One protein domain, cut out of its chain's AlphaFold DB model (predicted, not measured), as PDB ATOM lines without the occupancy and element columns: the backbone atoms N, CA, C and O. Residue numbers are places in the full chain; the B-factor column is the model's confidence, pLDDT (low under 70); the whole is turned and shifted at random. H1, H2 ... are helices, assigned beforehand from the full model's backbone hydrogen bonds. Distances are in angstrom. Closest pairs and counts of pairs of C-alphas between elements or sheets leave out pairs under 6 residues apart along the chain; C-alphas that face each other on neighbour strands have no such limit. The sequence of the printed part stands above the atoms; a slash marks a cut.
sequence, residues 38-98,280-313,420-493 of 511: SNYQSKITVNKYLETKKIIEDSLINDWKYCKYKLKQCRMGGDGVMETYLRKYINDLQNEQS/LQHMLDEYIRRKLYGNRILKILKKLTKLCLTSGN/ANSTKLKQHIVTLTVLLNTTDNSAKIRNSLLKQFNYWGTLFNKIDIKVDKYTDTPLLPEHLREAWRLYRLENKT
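What this domain is: This is residues 38 to 98, 280 to 313 and 420 to 493 of the 511 residues of the protein "TAFII28 domain-containing protein" of Saccharomycodes ludwigii (UniProt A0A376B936). Look first for a long, layered body of helices that run nearly side by side: H3 is in the middle, with H1 packed along one side of it and H5 on the other, and H4 folds against H5 as a hairpin. From the end of this body where H1 finishes and H3 begins, two free arms stick out away from each other: H2, residues 81 to 98, and residues 471 to 493, which hold H6. The printed part has 169 residues with six named helices, H1 to H6 in chain order, and no named strand, and its class is all helix. It is extended, with a radius of gyration of the C-alphas of 24.1 A, and its flat outline spans 72 by 55 by 29 A.

How they stand to each other: Start at H3, residues 280 to 312, the longest helix and the hub, touching three others. H1, residues 46 to 76, touches it at a shallow tilt of 12 degrees, opposite ways; the closest C-alphas, of Ile 56 and Gly 294, are 6.1 A apart. H5, residues 443 to 462, touches residues 290 to 304 of H3 at a shallow tilt of 23 degrees, opposite ways, with the closest C-alphas those of Arg 290 and Phe 460, 5.8 A apart. H4, residues 422 to 437, and H5 form a helical hairpin at a steep tilt of 43 degrees; their closest C-alphas, of Leu 432 and Gln 452, are 6.9 A apart. H3 and H4 only just touch, with 3 pairs of C-alphas within 8 A, the closest being Lys 303 and Leu 436 at 6.8 A. H3, H4 and H5 make a bundle, three helices that touch one another. H1 stays apart from H4 and H5. H2, residues 81 to 98, and H6, residues 477 to 491, touch no helix. Every O i to N i+4 pair is within hydrogen-bond range in H1, H2, H4, H5 and H6; in H3 it is 27 of 29.

Where its parts are: Find C-alpha 280 at (223.153, 119.727, 134.942); from there H3 runs 48.6 A to C-alpha 312. H1 begins at C-alpha 46 at (205.749, 87.305, 141.283) and is 44.6 A long. H5 measures 28.9 A, H2 24.9 A, H4 22.8 A and H6 21.1 A, ending at C-alpha 491 at (245.403, 132.961, 133.482).

The domain as a whole: The C-alphas farthest apart, of Gln 97 and Ser 442, are 76.2 A apart. Residues 99 to 279 and 314 to 419 are not printed, with C-alpha gaps of 43.3 A and 45.9 A. The link from H5 to H6 is long, 14 residues. The mean pLDDT of the printed part is 76.9, and 39 residues are under 70, among them 38 to 45 and 74 to 87.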
ATOM      1  N   SER A  38     198.444  96.908 157.811       53.44
ATOM      2  CA  SER A  38     197.505  96.188 158.691       53.44
ATOM      3  C   SER A  38     196.963  94.874 158.119       53.44
ATOM      4  O   SER A  38     196.531  94.011 158.876       53.44
ATOM      5  N   ASN A  39     196.981  94.704 156.795       53.50
ATOM      6  CA  ASN A  39     196.441  93.524 156.116       53.50
ATOM      7  C   ASN A  39     197.379  93.086 154.988       53.50
ATOM      8  O   ASN A  39     197.027  93.088 153.805       53.50
ATOM      9  N   TYR A  40     198.627  92.792 155.353       57.53
ATOM     10  CA  TYR A  40     199.593  92.256 154.409       57.53
ATOM     11  C   TYR A  40     199.143  90.855 153.981       57.53
ATOM     12  O   TYR A  40     199.243  89.893 154.746       57.53
ATOM     13  N   GLN A  41     198.642  90.728 152.750       53.97
ATOM     14  CA  GLN A  41     198.418  89.415 152.160       53.97
ATOM     15  C   GLN A  41     199.773  88.712 152.083       53.97
ATOM     16  O   GLN A  41     200.712  89.214 151.468       53.97
ATOM     17  N   SER A  42     199.877  87.533 152.692       54.00
ATOM     18  CA  SER A  42     201.095  86.713 152.781       54.00
ATOM     19  C   SER A  42     201.681  86.268 151.431       54.00
ATOM     20  O   SER A  42     202.651  85.515 151.402       54.00
ATOM     21  N   LYS A  43     201.111  86.735 150.316       56.66
ATOM     22  CA  LYS A  43     201.475  86.419 148.941       56.66
ATOM     23  C   LYS A  43     201.720  87.723 148.173       56.66
ATOM     24  O   LYS A  43     200.844  88.194 147.453       56.66
ATOM     25  N   ILE A  44     202.919  88.304 148.285       63.38
ATOM     26  CA  ILE A  44     203.410  89.152 147.187       63.38
ATOM     27  C   ILE A  44     203.635  88.205 146.009       63.38
ATOM     28  O   ILE A  44     204.575  87.411 146.007       63.38
ATOM     29  N   THR A  45     202.734  88.251 145.031       64.94
ATOM     30  CA  THR A  45     202.844  87.444 143.814       64.94
ATOM     31  C   THR A  45     204.033  87.925 142.982       64.94
ATOM     32  O   THR A  45     204.316  89.123 142.930       64.94
ATOM     33  N   VAL A  46     204.694  87.005 142.272       70.62
ATOM     34  CA  VAL A  46     205.749  87.305 141.283       70.62
ATOM     35  C   VAL A  46     205.301  88.401 140.304       70.62
ATOM     36  O   VAL A  46     206.060  89.323 140.019       70.62
ATOM     37  N   ASN A  47     204.026  88.389 139.908       76.19
ATOM     38  CA  ASN A  47     203.409  89.424 139.074       76.19
ATOM     39  C   ASN A  47     203.558  90.833 139.660       76.19
ATOM     40  O   ASN A  47     203.851  91.770 138.925       76.19
ATOM     41  N   LYS A  48     203.431  90.997 140.983       76.56
ATOM     42  CA  LYS A  48     203.548  92.316 141.611       76.56
ATOM     43  C   LYS A  48     204.977  92.843 141.570       76.56
ATOM     44  O   LYS A  48     205.183  94.029 141.328       76.56
ATOM     45  N   TYR A  49     205.955  91.960 141.773       81.00
ATOM     46  CA  TYR A  49     207.367  92.291 141.592       81.00
ATOM     47  C   TYR A  49     207.642  92.737 140.151       81.00
ATOM     48  O   TYR A  49     208.217  93.806 139.954       81.00
ATOM     49  N   LEU A  50     207.157  91.985 139.159       79.50
ATOM     50  CA  LEU A  50     207.328  92.311 137.741       79.50
ATOM     51  C   LEU A  50     206.671  93.646 137.361       79.50
ATOM     52  O   LEU A  50     207.300  94.460 136.691       79.50
ATOM     53  N   GLU A  51     205.457  93.924 137.851       83.94
ATOM     54  CA  GLU A  51     204.796  95.226 137.675       83.94
ATOM     55  C   GLU A  51     205.651  96.372 138.222       83.94
ATOM     56  O   GLU A  51     205.882  97.369 137.539       83.94
ATOM     57  N   THR A  52     206.143  96.241 139.457       83.62
ATOM     58  CA  THR A  52     206.965  97.285 140.084       83.62
ATOM     59  C   THR A  52     208.332  97.441 139.422       83.62
ATOM     60  O   THR A  52     208.804  98.568 139.290       83.62
ATOM     61  N   LYS A  53     208.942  96.342 138.953       85.44
ATOM     62  CA  LYS A  53     210.190  96.345 138.178       85.44
ATOM     63  C   LYS A  53     210.002  97.122 136.885       85.44
ATOM     64  O   LYS A  53     210.733  98.081 136.660       85.44
ATOM     65  N   LYS A  54     208.947  96.812 136.128       87.81
ATOM     66  CA  LYS A  54     208.601  97.526 134.898       87.81
ATOM     67  C   LYS A  54     208.381  99.024 135.135       87.81
ATOM     68  O   LYS A  54     208.937  99.840 134.413       87.81
ATOM     69  N   ILE A  55     207.637  99.405 136.179       88.06
ATOM     70  CA  ILE A  55     207.400 100.823 136.523       88.06
ATOM     71  C   ILE A  55     208.713 101.567 136.811       88.06
ATOM     72  O   ILE A  55     208.890 102.701 136.352       88.06
ATOM     73  N   ILE A  56     209.622 100.951 137.575       86.88
ATOM     74  CA  ILE A  56     210.922 101.539 137.919       86.88
ATOM     75  C   ILE A  56     211.798 101.662 136.668       86.88
ATOM     76  O   ILE A  56     212.362 102.729 136.435       86.88
ATOM     77  N   GLU A  57     211.888 100.608 135.857       87.00
ATOM     78  CA  GLU A  57     212.675 100.591 134.619       87.00
ATOM     79  C   GLU A  57     212.182 101.644 133.624       87.00
ATOM     80  O   GLU A  57     212.968 102.479 133.177       87.00
ATOM     81  N   ASP A  58     210.877 101.685 133.353       88.94
ATOM     82  CA  ASP A  58     210.265 102.673 132.463       88.94
ATOM     83  C   ASP A  58     210.531 104.107 132.954       88.94
ATOM     84  O   ASP A  58     210.853 104.999 132.165       88.94
ATOM     85  N   SER A  59     210.445 104.338 134.269       87.94
ATOM     86  CA  SER A  59     210.769 105.637 134.864       87.94
ATOM     87  C   SER A  59     212.232 106.018 134.633       87.94
ATOM     88  O   SER A  59     212.505 107.117 134.157       87.94
ATOM     89  N   LEU A  60     213.172 105.117 134.933       87.31
ATOM     90  CA  LEU A  60     214.606 105.376 134.776       87.31
ATOM     91  C   LEU A  60     214.986 105.599 133.310       87.31
ATOM     92  O   LEU A  60     215.799 106.473 133.016       87.31
ATOM     93  N   ILE A  61     214.377 104.859 132.381       87.38
ATOM     94  CA  ILE A  61     214.587 105.042 130.941       87.38
ATOM     95  C   ILE A  61     214.133 106.437 130.507       87.38
ATOM     96  O   ILE A  61     214.849 107.115 129.766       87.38
ATOM     97  N   ASN A  62     212.956 106.877 130.952       87.56
ATOM     98  CA  ASN A  62     212.428 108.197 130.609       87.56
ATOM     99  C   ASN A  62     213.296 109.324 131.180       87.56
ATOM    100  O   ASN A  62     213.623 110.275 130.468       87.56
ATOM    101  N   ASP A  63     213.729 109.183 132.428       87.81
ATOM    102  CA  ASP A  63     214.604 110.151 133.084       87.81
ATOM    103  C   ASP A  63     215.981 110.222 132.410       87.81
ATOM    104  O   ASP A  63     216.482 111.305 132.114       87.81
ATOM    105  N   TRP A  64     216.571 109.071 132.074       87.50
ATOM    106  CA  TRP A  64     217.840 109.010 131.352       87.50
ATOM    107  C   TRP A  64     217.755 109.662 129.969       87.50
ATOM    108  O   TRP A  64     218.659 110.401 129.572       87.50
ATOM    109  N   LYS A  65     216.655 109.436 129.237       87.94
ATOM    110  CA  LYS A  65     216.395 110.110 127.955       87.94
ATOM    111  C   LYS A  65     216.372 111.629 128.124       87.94
ATOM    112  O   LYS A  65     216.988 112.324 127.316       87.94
ATOM    113  N   TYR A  66     215.723 112.136 129.173       88.19
ATOM    114  CA  TYR A  66     215.705 113.567 129.482       88.19
ATOM    115  C   TYR A  66     217.107 114.105 129.798       88.19
ATOM    116  O   TYR A  66     217.529 115.091 129.188       88.19
ATOM    117  N   CYS A  67     217.867 113.428 130.668       85.62
ATOM    118  CA  CYS A  67     219.240 113.815 131.001       85.62
ATOM    119  C   CYS A  67     220.132 113.867 129.756       85.62
ATOM    120  O   CYS A  67     220.833 114.852 129.521       85.62
ATOM    121  N   LYS A  68     220.064 112.832 128.910       85.31
ATOM    122  CA  LYS A  68     220.818 112.758 127.655       85.31
ATOM    123  C   LYS A  68     220.434 113.881 126.695       85.31
ATOM    124  O   LYS A  68     221.315 114.478 126.080       85.31
ATOM    125  N   TYR A  69     219.142 114.177 126.574       84.44
ATOM    126  CA  TYR A  69     218.650 115.282 125.758       84.44
ATOM    127  C   TYR A  69     219.191 116.630 126.252       84.44
ATOM    128  O   TYR A  69     219.801 117.353 125.468       84.44
ATOM    129  N   LYS A  70     219.075 116.945 127.549       84.12
ATOM    130  CA  LYS A  70     219.582 118.210 128.109       84.12
ATOM    131  C   LYS A  70     221.108 118.331 128.006       84.12
ATOM    132  O   LYS A  70     221.603 119.388 127.629       84.12
ATOM    133  N   LEU A  71     221.857 117.247 128.233       82.38
ATOM    134  CA  LEU A  71     223.309 117.220 127.999       82.38
ATOM    135  C   LEU A  71     223.659 117.467 126.526       82.38
ATOM    136  O   LEU A  71     224.631 118.166 126.233       82.38
ATOM    137  N   LYS A  72     222.866 116.927 125.592       80.81
ATOM    138  CA  LYS A  72     223.028 117.199 124.160       80.81
ATOM    139  C   LYS A  72     222.771 118.676 123.848       80.81
ATOM    140  O   LYS A  72     223.588 119.261 123.146       80.81
ATOM    141  N   GLN A  73     221.735 119.296 124.420       73.50
ATOM    142  CA  GLN A  73     221.469 120.730 124.220       73.50
ATOM    143  C   GLN A  73     222.612 121.619 124.719       73.50
ATOM    144  O   GLN A  73     222.985 122.583 124.056       73.50
ATOM    145  N   CYS A  74     223.232 121.274 125.847       67.62
ATOM    146  CA  CYS A  74     224.384 122.027 126.349       67.62
ATOM    147  C   CYS A  74     225.637 121.868 125.479       67.62
ATOM    148  O   CYS A  74     226.449 122.785 125.421       67.62
ATOM    149  N   ARG A  75     225.796 120.737 124.781       67.75
ATOM    150  CA  ARG A  75     226.892 120.531 123.816       67.75
ATOM    151  C   ARG A  75     226.649 121.215 122.471       67.75
ATOM    152  O   ARG A  75     227.617 121.585 121.820       67.75
ATOM    153  N   MET A  76     225.388 121.340 122.057       59.62
ATOM    154  CA  MET A  76     224.995 121.864 120.744       59.62
ATOM    155  C   MET A  76     224.622 123.359 120.755       59.62
ATOM    156  O   MET A  76     224.318 123.895 119.696       59.62
ATOM    157  N   GLY A  77     224.698 124.042 121.907       52.09
ATOM    158  CA  GLY A  77     224.566 125.504 121.985       52.09
ATOM    159  C   GLY A  77     223.135 126.037 122.112       52.09
ATOM    160  O   GLY A  77     222.801 127.035 121.484       52.09
ATOM    161  N   GLY A  78     222.301 125.419 122.956       46.47
ATOM    162  CA  GLY A  78     220.873 125.759 123.033       46.47
ATOM    163  C   GLY A  78     220.087 124.963 122.005       46.47
ATOM    164  O   GLY A  78     220.691 124.191 121.263       46.47
ATOM    165  N   ASP A  79     218.751 125.050 122.037       43.56
ATOM    166  CA  ASP A  79     217.887 124.220 121.193       43.56
ATOM    167  C   ASP A  79     218.431 124.158 119.775       43.56
ATOM    168  O   ASP A  79     218.988 125.138 119.286       43.56
ATOM    169  N   GLY A  80     218.300 122.997 119.135       48.81
ATOM    170  CA  GLY A  80     218.745 122.750 117.773       48.81
ATOM    171  C   GLY A  80     218.024 123.609 116.739       48.81
ATOM    172  O   GLY A  80     217.691 123.086 115.703       48.81
ATOM    173  N   VAL A  81     217.789 124.889 117.006       53.00
ATOM    174  CA  VAL A  81     217.406 125.992 116.146       53.00
ATOM    175  C   VAL A  81     218.297 125.994 114.913       53.00
ATOM    176  O   VAL A  81     217.775 125.958 113.807       53.00
ATOM    177  N   MET A  82     219.622 125.882 115.072       49.75
ATOM    178  CA  MET A  82     220.508 125.723 113.917       49.75
ATOM    179  C   MET A  82     220.319 124.370 113.227       49.75
ATOM    180  O   MET A  82     220.308 124.325 112.010       49.75
ATOM    181  N   GLU A  83     220.081 123.272 113.952       53.72
ATOM    182  CA  GLU A  83     219.774 121.974 113.329       53.72
ATOM    183  C   GLU A  83     218.401 121.973 112.621       53.72
ATOM    184  O   GLU A  83     218.254 121.344 111.583       53.72
ATOM    185  N   THR A  84     217.401 122.704 113.113       56.91
ATOM    186  CA  THR A  84     216.066 122.834 112.523       56.91
ATOM    187  C   THR A  84     216.069 123.805 111.359       56.91
ATOM    188  O   THR A  84     215.406 123.530 110.369       56.91
ATOM    189  N   TYR A  85     216.832 124.900 111.435       59.69
ATOM    190  CA  TYR A  85     217.041 125.805 110.310       59.69
ATOM    191  C   TYR A  85     217.898 125.143 109.240       59.69
ATOM    192  O   TYR A  85     217.537 125.235 108.079       59.69
ATOM    193  N   LEU A  86     218.948 124.401 109.605       61.69
ATOM    194  CA  LEU A  86     219.721 123.594 108.662       61.69
ATOM    195  C   LEU A  86     218.860 122.499 108.044       61.69
ATOM    196  O   LEU A  86     218.900 122.335 106.840       61.69
ATOM    197  N   ARG A  87     218.039 121.774 108.815       67.75
ATOM    198  CA  ARG A  87     217.120 120.765 108.258       67.75
ATOM    199  C   ARG A  87     216.057 121.382 107.359       67.75
ATOM    200  O   ARG A  87     215.744 120.794 106.335       67.75
ATOM    201  N   LYS A  88     215.515 122.545 107.728       70.44
ATOM    202  CA  LYS A  88     214.573 123.294 106.893       70.44
ATOM    203  C   LYS A  88     215.251 123.759 105.605       70.44
ATOM    204  O   LYS A  88     214.731 123.481 104.544       70.44
ATOM    205  N   TYR A  89     216.436 124.354 105.700       70.38
ATOM    206  CA  TYR A  89     217.240 124.801 104.563       70.38
ATOM    207  C   TYR A  89     217.664 123.644 103.648       70.38
ATOM    208  O   TYR A  89     217.557 123.753 102.437       70.38
ATOM    209  N   ILE A  90     218.084 122.509 104.212       73.12
ATOM    210  CA  ILE A  90     218.427 121.292 103.464       73.12
ATOM    211  C   ILE A  90     217.186 120.728 102.762       73.12
ATOM    212  O   ILE A  90     217.272 120.383 101.588       73.12
ATOM    213  N   ASN A  91     216.032 120.683 103.438       75.62
ATOM    214  CA  ASN A  91     214.771 120.284 102.812       75.62
ATOM    215  C   ASN A  91     214.336 121.270 101.720       75.62
ATOM    216  O   ASN A  91     213.852 120.836 100.683       75.62
ATOM    217  N   ASP A  92     214.497 122.576 101.935       77.62
ATOM    218  CA  ASP A  92     214.153 123.611 100.959       77.62
ATOM    219  C   ASP A  92     215.063 123.498  99.718       77.62
ATOM    220  O   ASP A  92     214.545 123.482  98.605       77.62
ATOM    221  N   LEU A  93     216.373 123.272  99.893       69.69
ATOM    222  CA  LEU A  93     217.322 122.986  98.806       69.69
ATOM    223  C   LEU A  93     216.999 121.689  98.053       69.69
ATOM    224  O   LEU A  93     217.093 121.647  96.829       69.69
ATOM    225  N   GLN A  94     216.619 120.625  98.762       71.06
ATOM    226  CA  GLN A  94     216.219 119.364  98.130       71.06
ATOM    227  C   GLN A  94     214.907 119.519  97.353       71.06
ATOM    228  O   GLN A  94     214.803 119.014  96.242       71.06
ATOM    229  N   ASN A  95     213.948 120.287  97.877       65.94
ATOM    230  CA  ASN A  95     212.706 120.625  97.178       65.94
ATOM    231  C   ASN A  95     212.937 121.569  95.982       65.94
ATOM    232  O   ASN A  95     212.158 121.558  95.031       65.94
ATOM    233  N   GLU A  96     213.962 122.419  96.019       61.94
ATOM    234  CA  GLU A  96     214.393 123.217  94.864       61.94
ATOM    235  C   GLU A  96     215.063 122.338  93.805       61.94
ATOM    236  O   GLU A  96     214.671 122.408  92.646       61.94
ATOM    237  N   GLN A  97     215.967 121.428  94.187       55.56
ATOM    238  CA  GLN A  97     216.541 120.432  93.269       55.56
ATOM    239  C   GLN A  97     215.469 119.554  92.607       55.56
ATOM    240  O   GLN A  97     215.568 119.288  91.413       55.56
ATOM    241  N   SER A  98     214.425 119.153  93.342       53.41
ATOM    242  CA  SER A  98     213.287 118.418  92.774       53.41
ATOM    243  C   SER A  98     212.444 119.258  91.805       53.41
ATOM    244  O   SER A  98     211.986 118.728  90.797       53.41
ATOM    245  N   LEU A 280     223.047 121.024 135.624       85.12
ATOM    246  CA  LEU A 280     223.153 119.727 134.942       85.12
ATOM    247  C   LEU A 280     223.682 118.630 135.870       85.12
ATOM    248  O   LEU A 280     223.199 117.501 135.822       85.12
ATOM    249  N   GLN A 281     224.663 118.960 136.708       84.94
ATOM    250  CA  GLN A 281     225.193 118.045 137.710       84.94
ATOM    251  C   GLN A 281     224.092 117.629 138.688       84.94
ATOM    252  O   GLN A 281     223.854 116.440 138.860       84.94
ATOM    253  N   HIS A 282     223.340 118.589 139.230       85.38
ATOM    254  CA  HIS A 282     222.232 118.314 140.139       85.38
ATOM    255  C   HIS A 282     221.187 117.375 139.510       85.38
ATOM    256  O   HIS A 282     220.703 116.451 140.159       85.38
ATOM    257  N   MET A 283     220.854 117.572 138.232       85.62
ATOM    258  CA  MET A 283     219.971 116.669 137.484       85.62
ATOM    259  C   MET A 283     220.523 115.238 137.417       85.62
ATOM    260  O   MET A 283     219.776 114.278 137.621       85.62
ATOM    261  N   LEU A 284     221.817 115.081 137.126       84.00
ATOM    262  CA  LEU A 284     222.453 113.766 137.067       84.00
ATOM    263  C   LEU A 284     222.485 113.099 138.449       84.00
ATOM    264  O   LEU A 284     222.188 111.909 138.561       84.00
ATOM    265  N   ASP A 285     222.768 113.870 139.493       82.62
ATOM    266  CA  ASP A 285     222.781 113.391 140.871       82.62
ATOM    267  C   ASP A 285     221.392 112.905 141.307       82.62
ATOM    268  O   ASP A 285     221.273 111.844 141.921       82.62
ATOM    269  N   GLU A 286     220.323 113.625 140.950       85.31
ATOM    270  CA  GLU A 286     218.943 113.187 141.200       85.31
ATOM    271  C   GLU A 286     218.598 111.893 140.455       85.31
ATOM    272  O   GLU A 286     217.966 110.992 141.016       85.31
ATOM    273  N   TYR A 287     219.056 111.750 139.210       86.44
ATOM    274  CA  TYR A 287     218.898 110.507 138.458       86.44
ATOM    275  C   TYR A 287     219.619 109.330 139.137       86.44
ATOM    276  O   TYR A 287     219.032 108.258 139.316       86.44
ATOM    277  N   ILE A 288     220.865 109.529 139.579       83.88
ATOM    278  CA  ILE A 288     221.638 108.510 140.304       83.88
ATOM    279  C   ILE A 288     220.929 108.141 141.614       83.88
ATOM    280  O   ILE A 288     220.750 106.955 141.903       83.88
ATOM    281  N   ARG A 289     220.443 109.132 142.376       81.94
ATOM    282  CA  ARG A 289     219.635 108.907 143.587       81.94
ATOM    283  C   ARG A 289     218.399 108.056 143.291       81.94
ATOM    284  O   ARG A 289     218.136 107.088 144.008       81.94
ATOM    285  N   ARG A 290     217.671 108.358 142.213       84.94
ATOM    286  CA  ARG A 290     216.472 107.611 141.807       84.94
ATOM    287  C   ARG A 290     216.792 106.169 141.427       84.94
ATOM    288  O   ARG A 290     216.078 105.260 141.858       84.94
ATOM    289  N   LYS A 291     217.897 105.942 140.708       85.94
ATOM    290  CA  LYS A 291     218.411 104.599 140.391       85.94
ATOM    291  C   LYS A 291     218.725 103.815 141.667       85.94
ATOM    292  O   LYS A 291     218.254 102.693 141.829       85.94
ATOM    293  N   LEU A 292     219.440 104.420 142.619       83.19
ATOM    294  CA  LEU A 292     219.768 103.788 143.901       83.19
ATOM    295  C   LEU A 292     218.515 103.391 144.696       83.19
ATOM    296  O   LEU A 292     218.451 102.284 145.237       83.19
ATOM    297  N   TYR A 293     217.507 104.264 144.761       84.69
ATOM    298  CA  TYR A 293     216.248 103.958 145.445       84.69
ATOM    299  C   TYR A 293     215.478 102.837 144.742       84.69
ATOM    300  O   TYR A 293     215.024 101.915 145.418       84.69
ATOM    301  N   GLY A 294     215.412 102.849 143.405       83.69
ATOM    302  CA  GLY A 294     214.825 101.764 142.616       83.69
ATOM    303  C   GLY A 294     215.484 100.410 142.904       83.69
ATOM    304  O   GLY A 294     214.797  99.439 143.223       83.69
ATOM    305  N   ASN A 295     216.819 100.362 142.918       83.69
ATOM    306  CA  ASN A 295     217.575  99.142 143.221       83.69
ATOM    307  C   ASN A 295     217.262  98.612 144.631       83.69
ATOM    308  O   ASN A 295     217.091  97.409 144.828       83.69
ATOM    309  N   ARG A 296     217.170  99.501 145.631       84.50
ATOM    310  CA  ARG A 296     216.823  99.125 147.014       84.50
ATOM    311  C   ARG A 296     215.412  98.557 147.104       84.50
ATOM    312  O   ARG A 296     215.222  97.514 147.724       84.50
ATOM    313  N   ILE A 297     214.447  99.195 146.446       86.69
ATOM    314  CA  ILE A 297     213.057  98.730 146.378       86.69
ATOM    315  C   ILE A 297     212.992  97.315 145.786       86.69
ATOM    316  O   ILE A 297     212.356  96.430 146.363       86.69
ATOM    317  N   LEU A 298     213.709  97.072 144.686       84.81
ATOM    318  CA  LEU A 298     213.766  95.760 144.041       84.81
ATOM    319  C   LEU A 298     214.439  94.699 144.919       84.81
ATOM    320  O   LEU A 298     213.943  93.576 144.985       84.81
ATOM    321  N   LYS A 299     215.509  95.042 145.654       85.19
ATOM    322  CA  LYS A 299     216.149  94.132 146.625       85.19
ATOM    323  C   LYS A 299     215.182  93.717 147.739       85.19
ATOM    324  O   LYS A 299     215.099  92.530 148.055       85.19
ATOM    325  N   ILE A 300     214.420  94.666 148.293       83.50
ATOM    326  CA  ILE A 300     213.402  94.384 149.318       83.50
ATOM    327  C   ILE A 300     212.325  93.457 148.756       83.50
ATOM    328  O   ILE A 300     212.011  92.441 149.372       83.50
ATOM    329  N   LEU A 301     211.785  93.766 147.573       82.00
ATOM    330  CA  LEU A 301     210.761  92.931 146.950       82.00
ATOM    331  C   LEU A 301     211.280  91.529 146.625       82.00
ATOM    332  O   LEU A 301     210.584  90.561 146.908       82.00
ATOM    333  N   LYS A 302     212.507  91.402 146.105       83.19
ATOM    334  CA  LYS A 302     213.151  90.106 145.832       83.19
ATOM    335  C   LYS A 302     213.317  89.281 147.111       83.19
ATOM    336  O   LYS A 302     213.143  88.066 147.088       83.19
ATOM    337  N   LYS A 303     213.639  89.917 148.242       81.81
ATOM    338  CA  LYS A 303     213.693  89.243 149.548       81.81
ATOM    339  C   LYS A 303     212.299  88.817 150.008       81.81
ATOM    340  O   LYS A 303     212.121  87.672 150.414       81.81
ATOM    341  N   LEU A 304     211.311  89.705 149.909       78.75
ATOM    342  CA  LEU A 304     209.931  89.418 150.299       78.75
ATOM    343  C   LEU A 304     209.315  88.281 149.470       78.75
ATOM    344  O   LEU A 304     208.668  87.408 150.045       78.75
ATOM    345  N   THR A 305     209.544  88.241 148.155       77.81
ATOM    346  CA  THR A 305     209.060  87.154 147.289       77.81
ATOM    347  C   THR A 305     209.725  85.827 147.637       77.81
ATOM    348  O   THR A 305     209.017  84.835 147.790       77.81
ATOM    349  N   LYS A 306     211.049  85.807 147.865       79.38
ATOM    350  CA  LYS A 306     211.765  84.611 148.350       79.38
ATOM    351  C   LYS A 306     211.161  84.078 149.654       79.38
ATOM    352  O   LYS A 306     210.817  82.905 149.720       79.38
ATOM    353  N   LEU A 307     210.946  84.945 150.647       74.19
ATOM    354  CA  LEU A 307     210.348  84.562 151.934       74.19
ATOM    355  C   LEU A 307     208.904  84.034 151.795       74.19
ATOM    356  O   LEU A 307     208.504  83.127 152.525       74.19
ATOM    357  N   CYS A 308     208.115  84.562 150.852       68.69
ATOM    358  CA  CYS A 308     206.758  84.066 150.593       68.69
ATOM    359  C   CYS A 308     206.766  82.701 149.879       68.69
ATOM    360  O   CYS A 308     205.966  81.832 150.221       68.69
ATOM    361  N   LEU A 309     207.689  82.469 148.941       66.94
ATOM    362  CA  LEU A 309     207.804  81.201 148.209       66.94
ATOM    363  C   LEU A 309     208.262  80.044 149.109       66.94
ATOM    364  O   LEU A 309     207.695  78.957 149.042       66.94
ATOM    365  N   THR A 310     209.209  80.281 150.023       59.56
ATOM    366  CA  THR A 310     209.665  79.258 150.983       59.56
ATOM    367  C   THR A 310     208.542  78.794 151.919       59.56
ATOM    368  O   THR A 310     208.517  77.634 152.320       59.56
ATOM    369  N   SER A 311     207.564  79.660 152.219       51.91
ATOM    370  CA  SER A 311     206.395  79.290 153.033       51.91
ATOM    371  C   SER A 311     205.383  78.385 152.312       51.91
ATOM    372  O   SER A 311     204.584  77.728 152.972       51.91
ATOM    373  N   GLY A 312     205.422  78.316 150.974       48.88
ATOM    374  CA  GLY A 312     204.538  77.459 150.174       48.88
ATOM    375  C   GLY A 312     205.006  76.004 150.045       48.88
ATOM    376  O   GLY A 312     204.176  75.119 149.852       48.88
ATOM    377  N   ASN A 313     206.306  75.730 150.204       40.28
ATOM    378  CA  ASN A 313     206.877  74.392 149.980       40.28
ATOM    379  C   ASN A 313     206.666  73.394 151.135       40.28
ATOM    380  O   ASN A 313     206.926  72.208 150.960       40.28
ATOM    381  N   ALA A 420     220.258 118.255 156.809       34.97
ATOM    382  CA  ALA A 420     219.006 118.011 157.573       34.97
ATOM    383  C   ALA A 420     218.382 116.592 157.451       34.97
ATOM    384  O   ALA A 420     217.493 116.279 158.234       34.97
ATOM    385  N   ASN A 421     218.824 115.690 156.558       46.84
ATOM    386  CA  ASN A 421     218.201 114.345 156.407       46.84
ATOM    387  C   ASN A 421     219.153 113.137 156.556       46.84
ATOM    388  O   ASN A 421     218.734 111.990 156.390       46.84
ATOM    389  N   SER A 422     220.424 113.374 156.889       56.16
ATOM    390  CA  SER A 422     221.475 112.344 156.918       56.16
ATOM    391  C   SER A 422     221.202 111.231 157.942       56.16
ATOM    392  O   SER A 422     221.249 110.052 157.596       56.16
ATOM    393  N   THR A 423     220.822 111.569 159.178       62.75
ATOM    394  CA  THR A 423     220.715 110.592 160.278       62.75
ATOM    395  C   THR A 423     219.588 109.581 160.068       62.75
ATOM    396  O   THR A 423     219.804 108.378 160.188       62.75
ATOM    397  N   LYS A 424     218.396 110.046 159.669       71.44
ATOM    398  CA  LYS A 424     217.233 109.179 159.417       71.44
ATOM    399  C   LYS A 424     217.455 108.275 158.203       71.44
ATOM    400  O   LYS A 424     217.134 107.090 158.238       71.44
ATOM    401  N   LEU A 425     218.050 108.807 157.134       70.31
ATOM    402  CA  LEU A 425     218.363 108.025 155.940       70.31
ATOM    403  C   LEU A 425     219.442 106.967 156.222       70.31
ATOM    404  O   LEU A 425     219.278 105.824 155.799       70.31
ATOM    405  N   LYS A 426     220.482 107.308 156.994       71.50
ATOM    406  CA  LYS A 426     221.503 106.359 157.469       71.50
ATOM    407  C   LYS A 426     220.886 105.234 158.309       71.50
ATOM    408  O   LYS A 426     221.163 104.069 158.043       71.50
ATOM    409  N   GLN A 427     219.977 105.549 159.234       75.44
ATOM    410  CA  GLN A 427     219.250 104.543 160.024       75.44
ATOM    411  C   GLN A 427     218.431 103.586 159.143       75.44
ATOM    412  O   GLN A 427     218.497 102.369 159.321       75.44
ATOM    413  N   HIS A 428     217.700 104.106 158.153       75.12
ATOM    414  CA  HIS A 428     216.949 103.276 157.202       75.12
ATOM    415  C   HIS A 428     217.853 102.382 156.339       75.12
ATOM    416  O   HIS A 428     217.464 101.267 156.002       75.12
ATOM    417  N   ILE A 429     219.067 102.831 156.004       74.50
ATOM    418  CA  ILE A 429     220.056 102.009 155.290       74.50
ATOM    419  C   ILE A 429     220.561 100.877 156.183       74.50
ATOM    420  O   ILE A 429     220.496  99.723 155.775       74.50
ATOM    421  N   VAL A 430     221.014 101.191 157.400       73.50
ATOM    422  CA  VAL A 430     221.549 100.194 158.343       73.50
ATOM    423  C   VAL A 430     220.496  99.131 158.655       73.50
ATOM    424  O   VAL A 430     220.757  97.938 158.525       73.50
ATOM    425  N   THR A 431     219.273  99.557 158.977       78.38
ATOM    426  CA  THR A 431     218.152  98.642 159.243       78.38
ATOM    427  C   THR A 431     217.817  97.768 158.034       78.38
ATOM    428  O   THR A 431     217.605  96.569 158.195       78.38
ATOM    429  N   LEU A 432     217.809  98.318 156.816       78.62
ATOM    430  CA  LEU A 432     217.576  97.541 155.599       78.62
ATOM    431  C   LEU A 432     218.681  96.509 155.346       78.62
ATOM    432  O   LEU A 432     218.367  95.376 154.993       78.62
ATOM    433  N   THR A 433     219.950  96.864 155.548       82.25
ATOM    434  CA  THR A 433     221.077  95.931 155.398       82.25
ATOM    435  C   THR A 433     220.942  94.746 156.353       82.25
ATOM    436  O   THR A 433     221.051  93.599 155.921       82.25
ATOM    437  N   VAL A 434     220.611  95.006 157.623       81.50
ATOM    438  CA  VAL A 434     220.355  93.950 158.616       81.50
ATOM    439  C   VAL A 434     219.209  93.042 158.156       81.50
ATOM    440  O   VAL A 434     219.376  91.826 158.095       81.50
ATOM    441  N   LEU A 435     218.074  93.611 157.737       80.38
ATOM    442  CA  LEU A 435     216.896  92.846 157.296       80.38
ATOM    443  C   LEU A 435     217.125  92.029 156.011       80.38
ATOM    444  O   LEU A 435     216.529  90.965 155.829       80.38
ATOM    445  N   LEU A 436     217.971  92.498 155.094       79.12
ATOM    446  CA  LEU A 436     218.314  91.725 153.898       79.12
ATOM    447  C   LEU A 436     219.154  90.487 154.245       79.12
ATOM    448  O   LEU A 436     218.943  89.426 153.640       79.12
ATOM    449  N   ASN A 437     220.031  90.608 155.245       77.94
ATOM    450  CA  ASN A 437     220.922  89.541 155.699       77.94
ATOM    451  C   ASN A 437     220.225  88.511 156.603       77.94
ATOM    452  O   ASN A 437     220.644  87.358 156.627       77.94
ATOM    453  N   THR A 438     219.132  88.871 157.287       81.81
ATOM    454  CA  THR A 438     218.373  87.910 158.113       81.81
ATOM    455  C   THR A 438     217.799  86.758 157.284       81.81
ATOM    456  O   THR A 438     217.194  86.982 156.232       81.81
ATOM    457  N   THR A 439     217.962  85.521 157.749       74.00
ATOM    458  CA  THR A 439     217.412  84.307 157.116       74.00
ATOM    459  C   THR A 439     216.009  83.952 157.607       74.00
ATOM    460  O   THR A 439     215.303  83.202 156.935       74.00
ATOM    461  N   ASP A 440     215.585  84.518 158.736       74.06
ATOM    462  CA  ASP A 440     214.357  84.122 159.420       74.06
ATOM    463  C   ASP A 440     213.096  84.624 158.709       74.06
ATOM    464  O   ASP A 440     212.945  85.805 158.380       74.06
ATOM    465  N   ASN A 441     212.128  83.727 158.522       77.00
ATOM    466  CA  ASN A 441     210.834  84.049 157.924       77.00
ATOM    467  C   ASN A 441     209.787  84.390 158.998       77.00
ATOM    468  O   ASN A 441     208.775  83.707 159.149       77.00
ATOM    469  N   SER A 442     210.037  85.448 159.771       82.44
ATOM    470  CA  SER A 442     209.084  85.943 160.773       82.44
ATOM    471  C   SER A 442     208.108  86.963 160.178       82.44
ATOM    472  O   SER A 442     208.464  87.784 159.328       82.44
ATOM    473  N   ALA A 443     206.864  86.982 160.672       77.56
ATOM    474  CA  ALA A 443     205.892  88.028 160.339       77.56
ATOM    475  C   ALA A 443     206.411  89.436 160.692       77.56
ATOM    476  O   ALA A 443     206.181  90.379 159.936       77.56
ATOM    477  N   LYS A 444     207.190  89.564 161.779       81.75
ATOM    478  CA  LYS A 444     207.822  90.829 162.189       81.75
ATOM    479  C   LYS A 444     208.810  91.343 161.128       81.75
ATOM    480  O   LYS A 444     208.780  92.525 160.797       81.75
ATOM    481  N   ILE A 445     209.618  90.451 160.546       81.94
ATOM    482  CA  ILE A 445     210.620  90.771 159.510       81.94
ATOM    483  C   ILE A 445     209.945  91.160 158.188       81.94
ATOM    484  O   ILE A 445     210.351  92.113 157.528       81.94
ATOM    485  N   ARG A 446     208.867  90.468 157.805       80.94
ATOM    486  CA  ARG A 446     208.096  90.834 156.603       80.94
ATOM    487  C   ARG A 446     207.458  92.218 156.739       80.94
ATOM    488  O   ARG A 446     207.556  93.023 155.815       80.94
ATOM    489  N   ASN A 447     206.886  92.531 157.902       81.56
ATOM    490  CA  ASN A 447     206.302  93.847 158.171       81.56
ATOM    491  C   ASN A 447     207.361  94.960 158.232       81.56
ATOM    492  O   ASN A 447     207.120  96.058 157.732       81.56
ATOM    493  N   SER A 448     208.546  94.705 158.795       82.75
ATOM    494  CA  SER A 448     209.630  95.697 158.804       82.75
ATOM    495  C   SER A 448     210.200  95.948 157.401       82.75
ATOM    496  O   SER A 448     210.407  97.106 157.033       82.75
ATOM    497  N   LEU A 449     210.359  94.910 156.572       84.31
ATOM    498  CA  LEU A 449     210.708  95.045 155.151       84.31
ATOM    499  C   LEU A 449     209.657  95.856 154.378       84.31
ATOM    500  O   LEU A 449     210.014  96.678 153.535       84.31
ATOM    501  N   LEU A 450     208.372  95.689 154.694       84.56
ATOM    502  CA  LEU A 450     207.288  96.460 154.086       84.56
ATOM    503  C   LEU A 450     207.347  97.949 154.444       84.56
ATOM    504  O   LEU A 450     207.205  98.809 153.573       84.56
ATOM    505  N   LYS A 451     207.618  98.263 155.717       85.62
ATOM    506  CA  LYS A 451     207.838  99.643 156.177       85.62
ATOM    507  C   LYS A 451     209.011 100.285 155.438       85.62
ATOM    508  O   LYS A 451     208.906 101.424 154.984       85.62
ATOM    509  N   GLN A 452     210.101  99.538 155.248       83.75
ATOM    510  CA  GLN A 452     211.237  99.992 154.445       83.75
ATOM    511  C   GLN A 452     210.843 100.203 152.979       83.75
ATOM    512  O   GLN A 452     211.161 101.246 152.415       83.75
ATOM    513  N   PHE A 453     210.106  99.276 152.364       87.94
ATOM    514  CA  PHE A 453     209.607  99.433 150.994       87.94
ATOM    515  C   PHE A 453     208.797 100.725 150.831       87.94
ATOM    516  O   PHE A 453     209.072 101.515 149.930       87.94
ATOM    517  N   ASN A 454     207.840 100.970 151.730       87.25
ATOM    518  CA  ASN A 454     207.001 102.165 151.701       87.25
ATOM    519  C   ASN A 454     207.841 103.442 151.850       87.25
ATOM    520  O   ASN A 454     207.609 104.416 151.132       87.25
ATOM    521  N   TYR A 455     208.842 103.430 152.733       87.25
ATOM    522  CA  TYR A 455     209.774 104.541 152.906       87.25
ATOM    523  C   TYR A 455     210.551 104.842 151.615       87.25
ATOM    524  O   TYR A 455     210.465 105.956 151.090       87.25
ATOM    525  N   TRP A 456     211.239 103.851 151.041       85.00
ATOM    526  CA  TRP A 456     212.002 104.039 149.802       85.00
ATOM    527  C   TRP A 456     211.102 104.404 148.614       85.00
ATOM    528  O   TRP A 456     211.480 105.255 147.812       85.00
ATOM    529  N   GLY A 457     209.887 103.854 148.543       85.31
ATOM    530  CA  GLY A 457     208.882 104.218 147.542       85.31
ATOM    531  C   GLY A 457     208.452 105.686 147.630       85.31
ATOM    532  O   GLY A 457     208.339 106.354 146.604       85.31
ATOM    533  N   THR A 458     208.281 106.241 148.839       85.94
ATOM    534  CA  THR A 458     207.986 107.682 148.989       85.94
ATOM    535  C   THR A 458     209.132 108.572 148.535       85.94
ATOM    536  O   THR A 458     208.882 109.597 147.905       85.94
ATOM    537  N   LEU A 459     210.378 108.180 148.817       85.31
ATOM    538  CA  LEU A 459     211.555 108.919 148.369       85.31
ATOM    539  C   LEU A 459     211.709 108.854 146.849       85.31
ATOM    540  O   LEU A 459     211.942 109.882 146.224       85.31
ATOM    541  N   PHE A 460     211.507 107.678 146.252       87.50
ATOM    542  CA  PHE A 460     211.532 107.495 144.801       87.50
ATOM    543  C   PHE A 460     210.503 108.385 144.094       87.50
ATOM    544  O   PHE A 460     210.832 109.043 143.113       87.50
ATOM    545  N   ASN A 461     209.278 108.452 144.622       87.94
ATOM    546  CA  ASN A 461     208.212 109.280 144.054       87.94
ATOM    547  C   ASN A 461     208.431 110.792 144.277       87.94
ATOM    548  O   ASN A 461     207.821 111.596 143.578       87.94
ATOM    549  N   LYS A 462     209.253 111.191 145.259       88.38
ATOM    550  CA  LYS A 462     209.538 112.604 145.568       88.38
ATOM    551  C   LYS A 462     210.559 113.226 144.609       88.38
ATOM    552  O   LYS A 462     210.562 114.446 144.457       88.38
ATOM    553  N   ILE A 463     211.432 112.418 144.006       86.19
ATOM    554  CA  ILE A 463     212.485 112.908 143.113       86.19
ATOM    555  C   ILE A 463     211.862 113.486 141.841       86.19
ATOM    556  O   ILE A 463     211.087 112.820 141.155       86.19
ATOM    557  N   ASP A 464     212.259 114.712 141.506       82.81
ATOM    558  CA  ASP A 464     211.948 115.347 140.230       82.81
ATOM    559  C   ASP A 464     213.246 115.805 139.563       82.81
ATOM    560  O   ASP A 464     214.007 116.588 140.127       82.81
ATOM    561  N   ILE A 465     213.487 115.287 138.361       83.75
ATOM    562  CA  ILE A 465     214.740 115.455 137.609       83.75
ATOM    563  C   ILE A 465     214.674 116.679 136.685       83.75
ATOM    564  O   ILE A 465     215.687 117.111 136.135       83.75
ATOM    565  N   LYS A 466     213.493 117.284 136.515       84.00
ATOM    566  CA  LYS A 466     213.314 118.412 135.596       84.00
ATOM    567  C   LYS A 466     214.134 119.629 136.025       84.00
ATOM    568  O   LYS A 466     213.950 120.185 137.106       84.00
ATOM    569  N   VAL A 467     214.990 120.067 135.108       80.50
ATOM    570  CA  VAL A 467     215.934 121.182 135.264       80.50
ATOM    571  C   VAL A 467     215.244 122.545 135.210       80.50
ATOM    572  O   VAL A 467     215.745 123.514 135.777       80.50
ATOM    573  N   ASP A 468     214.074 122.623 134.578       78.06
ATOM    574  CA  ASP A 468     213.414 123.888 134.230       78.06
ATOM    575  C   ASP A 468     212.999 124.719 135.465       78.06
ATOM    576  O   ASP A 468     212.730 125.905 135.359       78.06
ATOM    577  N   LYS A 469     213.011 124.128 136.668       79.88
ATOM    578  CA  LYS A 469     212.794 124.847 137.936       79.88
ATOM    579  C   LYS A 469     213.963 125.744 138.338       79.88
ATOM    580  O   LYS A 469     213.785 126.662 139.131       79.88
ATOM    581  N   TYR A 470     215.162 125.431 137.855       79.56
ATOM    582  CA  TYR A 470     216.401 126.051 138.311       79.56
ATOM    583  C   TYR A 470     216.966 127.067 137.312       79.56
ATOM    584  O   TYR A 470     217.955 127.728 137.626       79.56
ATOM    585  N   THR A 471     216.361 127.230 136.131       75.81
ATOM    586  CA  THR A 471     216.849 128.151 135.087       75.81
ATOM    587  C   THR A 471     216.891 129.591 135.587       75.81
ATOM    588  O   THR A 471     217.914 130.265 135.438       75.81
ATOM    589  N   ASP A 472     215.851 130.005 136.308       81.12
ATOM    590  CA  ASP A 472     215.637 131.396 136.724       81.12
ATOM    591  C   ASP A 472     216.249 131.701 138.100       81.12
ATOM    592  O   ASP A 472     216.053 132.770 138.673       81.12
ATOM    593  N   THR A 473     217.016 130.758 138.654       86.38
ATOM    594  CA  THR A 473     217.685 130.960 139.942       86.38
ATOM    595  C   THR A 473     218.747 132.062 139.843       86.38
ATOM    596  O   THR A 473     219.445 132.161 138.830       86.38
ATOM    597  N   PRO A 474     218.912 132.914 140.867       89.62
ATOM    598  CA  PRO A 474     219.983 133.904 140.866       89.62
ATOM    599  C   PRO A 474     221.360 133.221 140.887       89.62
ATOM    600  O   PRO A 474     221.486 132.056 141.271       89.62
ATOM    601  N   LEU A 475     222.408 133.951 140.490       89.94
ATOM    602  CA  LEU A 475     223.775 133.470 140.687       89.94
ATOM    603  C   LEU A 475     224.057 133.343 142.186       89.94
ATOM    604  O   LEU A 475     223.836 134.279 142.955       89.94
ATOM    605  N   LEU A 476     224.574 132.185 142.586       91.25
ATOM    606  CA  LEU A 476     224.985 131.920 143.957       91.25
ATOM    607  C   LEU A 476     226.441 132.367 144.168       91.25
ATOM    608  O   LEU A 476     227.243 132.325 143.229       91.25
ATOM    609  N   PRO A 477     226.836 132.722 145.406       93.12
ATOM    610  CA  PRO A 477     228.227 133.053 145.724       93.12
ATOM    611  C   PRO A 477     229.226 131.945 145.357       93.12
ATOM    612  O   PRO A 477     230.369 132.228 145.008       93.12
ATOM    613  N   GLU A 478     228.797 130.685 145.396       90.81
ATOM    614  CA  GLU A 478     229.598 129.527 144.981       90.81
ATOM    615  C   GLU A 478     229.970 129.575 143.499       90.81
ATOM    616  O   GLU A 478     231.119 129.316 143.147       90.81
ATOM    617  N   HIS A 479     229.037 129.987 142.633       92.88
ATOM    618  CA  HIS A 479     229.296 130.112 141.196       92.88
ATOM    619  C   HIS A 479     230.377 131.161 140.924       92.88
ATOM    620  O   HIS A 479     231.244 130.943 140.083       92.88
ATOM    621  N   LEU A 480     230.363 132.270 141.670       93.38
ATOM    622  CA  LEU A 480     231.380 133.322 141.573       93.38
ATOM    623  C   LEU A 480     232.744 132.866 142.108       93.38
ATOM    624  O   LEU A 480     233.772 133.174 141.504       93.38
ATOM    625  N   ARG A 481     232.772 132.113 143.215       91.88
ATOM    626  CA  ARG A 481     234.018 131.563 143.774       91.88
ATOM    627  C   ARG A 481     234.684 130.580 142.816       91.88
ATOM    628  O   ARG A 481     235.881 130.714 142.554       91.88
ATOM    629  N   GLU A 482     233.917 129.657 142.241       89.38
ATOM    630  CA  GLU A 482     234.434 128.725 141.237       89.38
ATOM    631  C   GLU A 482     234.826 129.442 139.942       89.38
ATOM    632  O   GLU A 482     235.860 129.124 139.358       89.38
ATOM    633  N   ALA A 483     234.082 130.471 139.522       92.38
ATOM    634  CA  ALA A 483     234.453 131.280 138.360       92.38
ATOM    635  C   ALA A 483     235.802 131.964 138.562       92.38
ATOM    636  O   ALA A 483     236.661 131.905 137.686       92.38
ATOM    637  N   TRP A 484     236.029 132.541 139.741       91.50
ATOM    638  CA  TRP A 484     237.316 133.118 140.107       91.50
ATOM    639  C   TRP A 484     238.431 132.068 140.205       91.50
ATOM    640  O   TRP A 484     239.585 132.340 139.862       91.50
ATOM    641  N   ARG A 485     238.125 130.853 140.671       92.31
ATOM    642  CA  ARG A 485     239.080 129.737 140.686       92.31
ATOM    643  C   ARG A 485     239.494 129.345 139.265       92.31
ATOM    644  O   ARG A 485     240.691 129.302 138.997       92.31
ATOM    645  N   LEU A 486     238.536 129.144 138.359       87.25
ATOM    646  CA  LEU A 486     238.788 128.810 136.952       87.25
ATOM    647  C   LEU A 486     239.514 129.934 136.212       87.25
ATOM    648  O   LEU A 486     240.500 129.675 135.534       87.25
ATOM    649  N   TYR A 487     239.090 131.183 136.412       88.81
ATOM    650  CA  TYR A 487     239.756 132.355 135.845       88.81
ATOM    651  C   TYR A 487     241.236 132.410 136.229       88.81
ATOM    652  O   TYR A 487     242.107 132.630 135.390       88.81
ATOM    653  N   ARG A 488     241.539 132.160 137.509       87.62
ATOM    654  CA  ARG A 488     242.924 132.075 137.973       87.62
ATOM    655  C   ARG A 488     243.661 130.904 137.342       87.62
ATOM    656  O   ARG A 488     244.824 131.083 137.044       87.62
ATOM    657  N   LEU A 489     243.051 129.738 137.167       86.62
ATOM    658  CA  LEU A 489     243.728 128.587 136.555       86.62
ATOM    659  C   LEU A 489     244.072 128.833 135.083       86.62
ATOM    660  O   LEU A 489     245.179 128.521 134.663       86.62
ATOM    661  N   GLU A 490     243.158 129.432 134.324       83.69
ATOM    662  CA  GLU A 490     243.375 129.748 132.907       83.69
ATOM    663  C   GLU A 490     244.452 130.824 132.715       83.69
ATOM    664  O   GLU A 490     245.305 130.695 131.841       83.69
ATOM    665  N   ASN A 491     244.454 131.849 133.572       80.12
ATOM    666  CA  ASN A 491     245.403 132.961 133.482       80.12
ATOM    667  C   ASN A 491     246.705 132.728 134.265       80.12
ATOM    668  O   ASN A 491     247.663 133.484 134.112       80.12
ATOM    669  N   LYS A 492     246.775 131.690 135.111       59.00
ATOM    670  CA  LYS A 492     248.011 131.239 135.765       59.00
ATOM    671  C   LYS A 492     248.672 130.134 134.942       59.00
ATOM    672  O   LYS A 492     248.858 129.020 135.414       59.00
ATOM    673  N   THR A 493     249.183 130.507 133.778       53.19
ATOM    674  CA  THR A 493     250.426 129.945 133.221       53.19
ATOM    675  C   THR A 493     251.654 130.597 133.882       53.19
ATOM    676  O   THR A 493     252.657 130.887 133.238       53.19
TER     677      THR A 493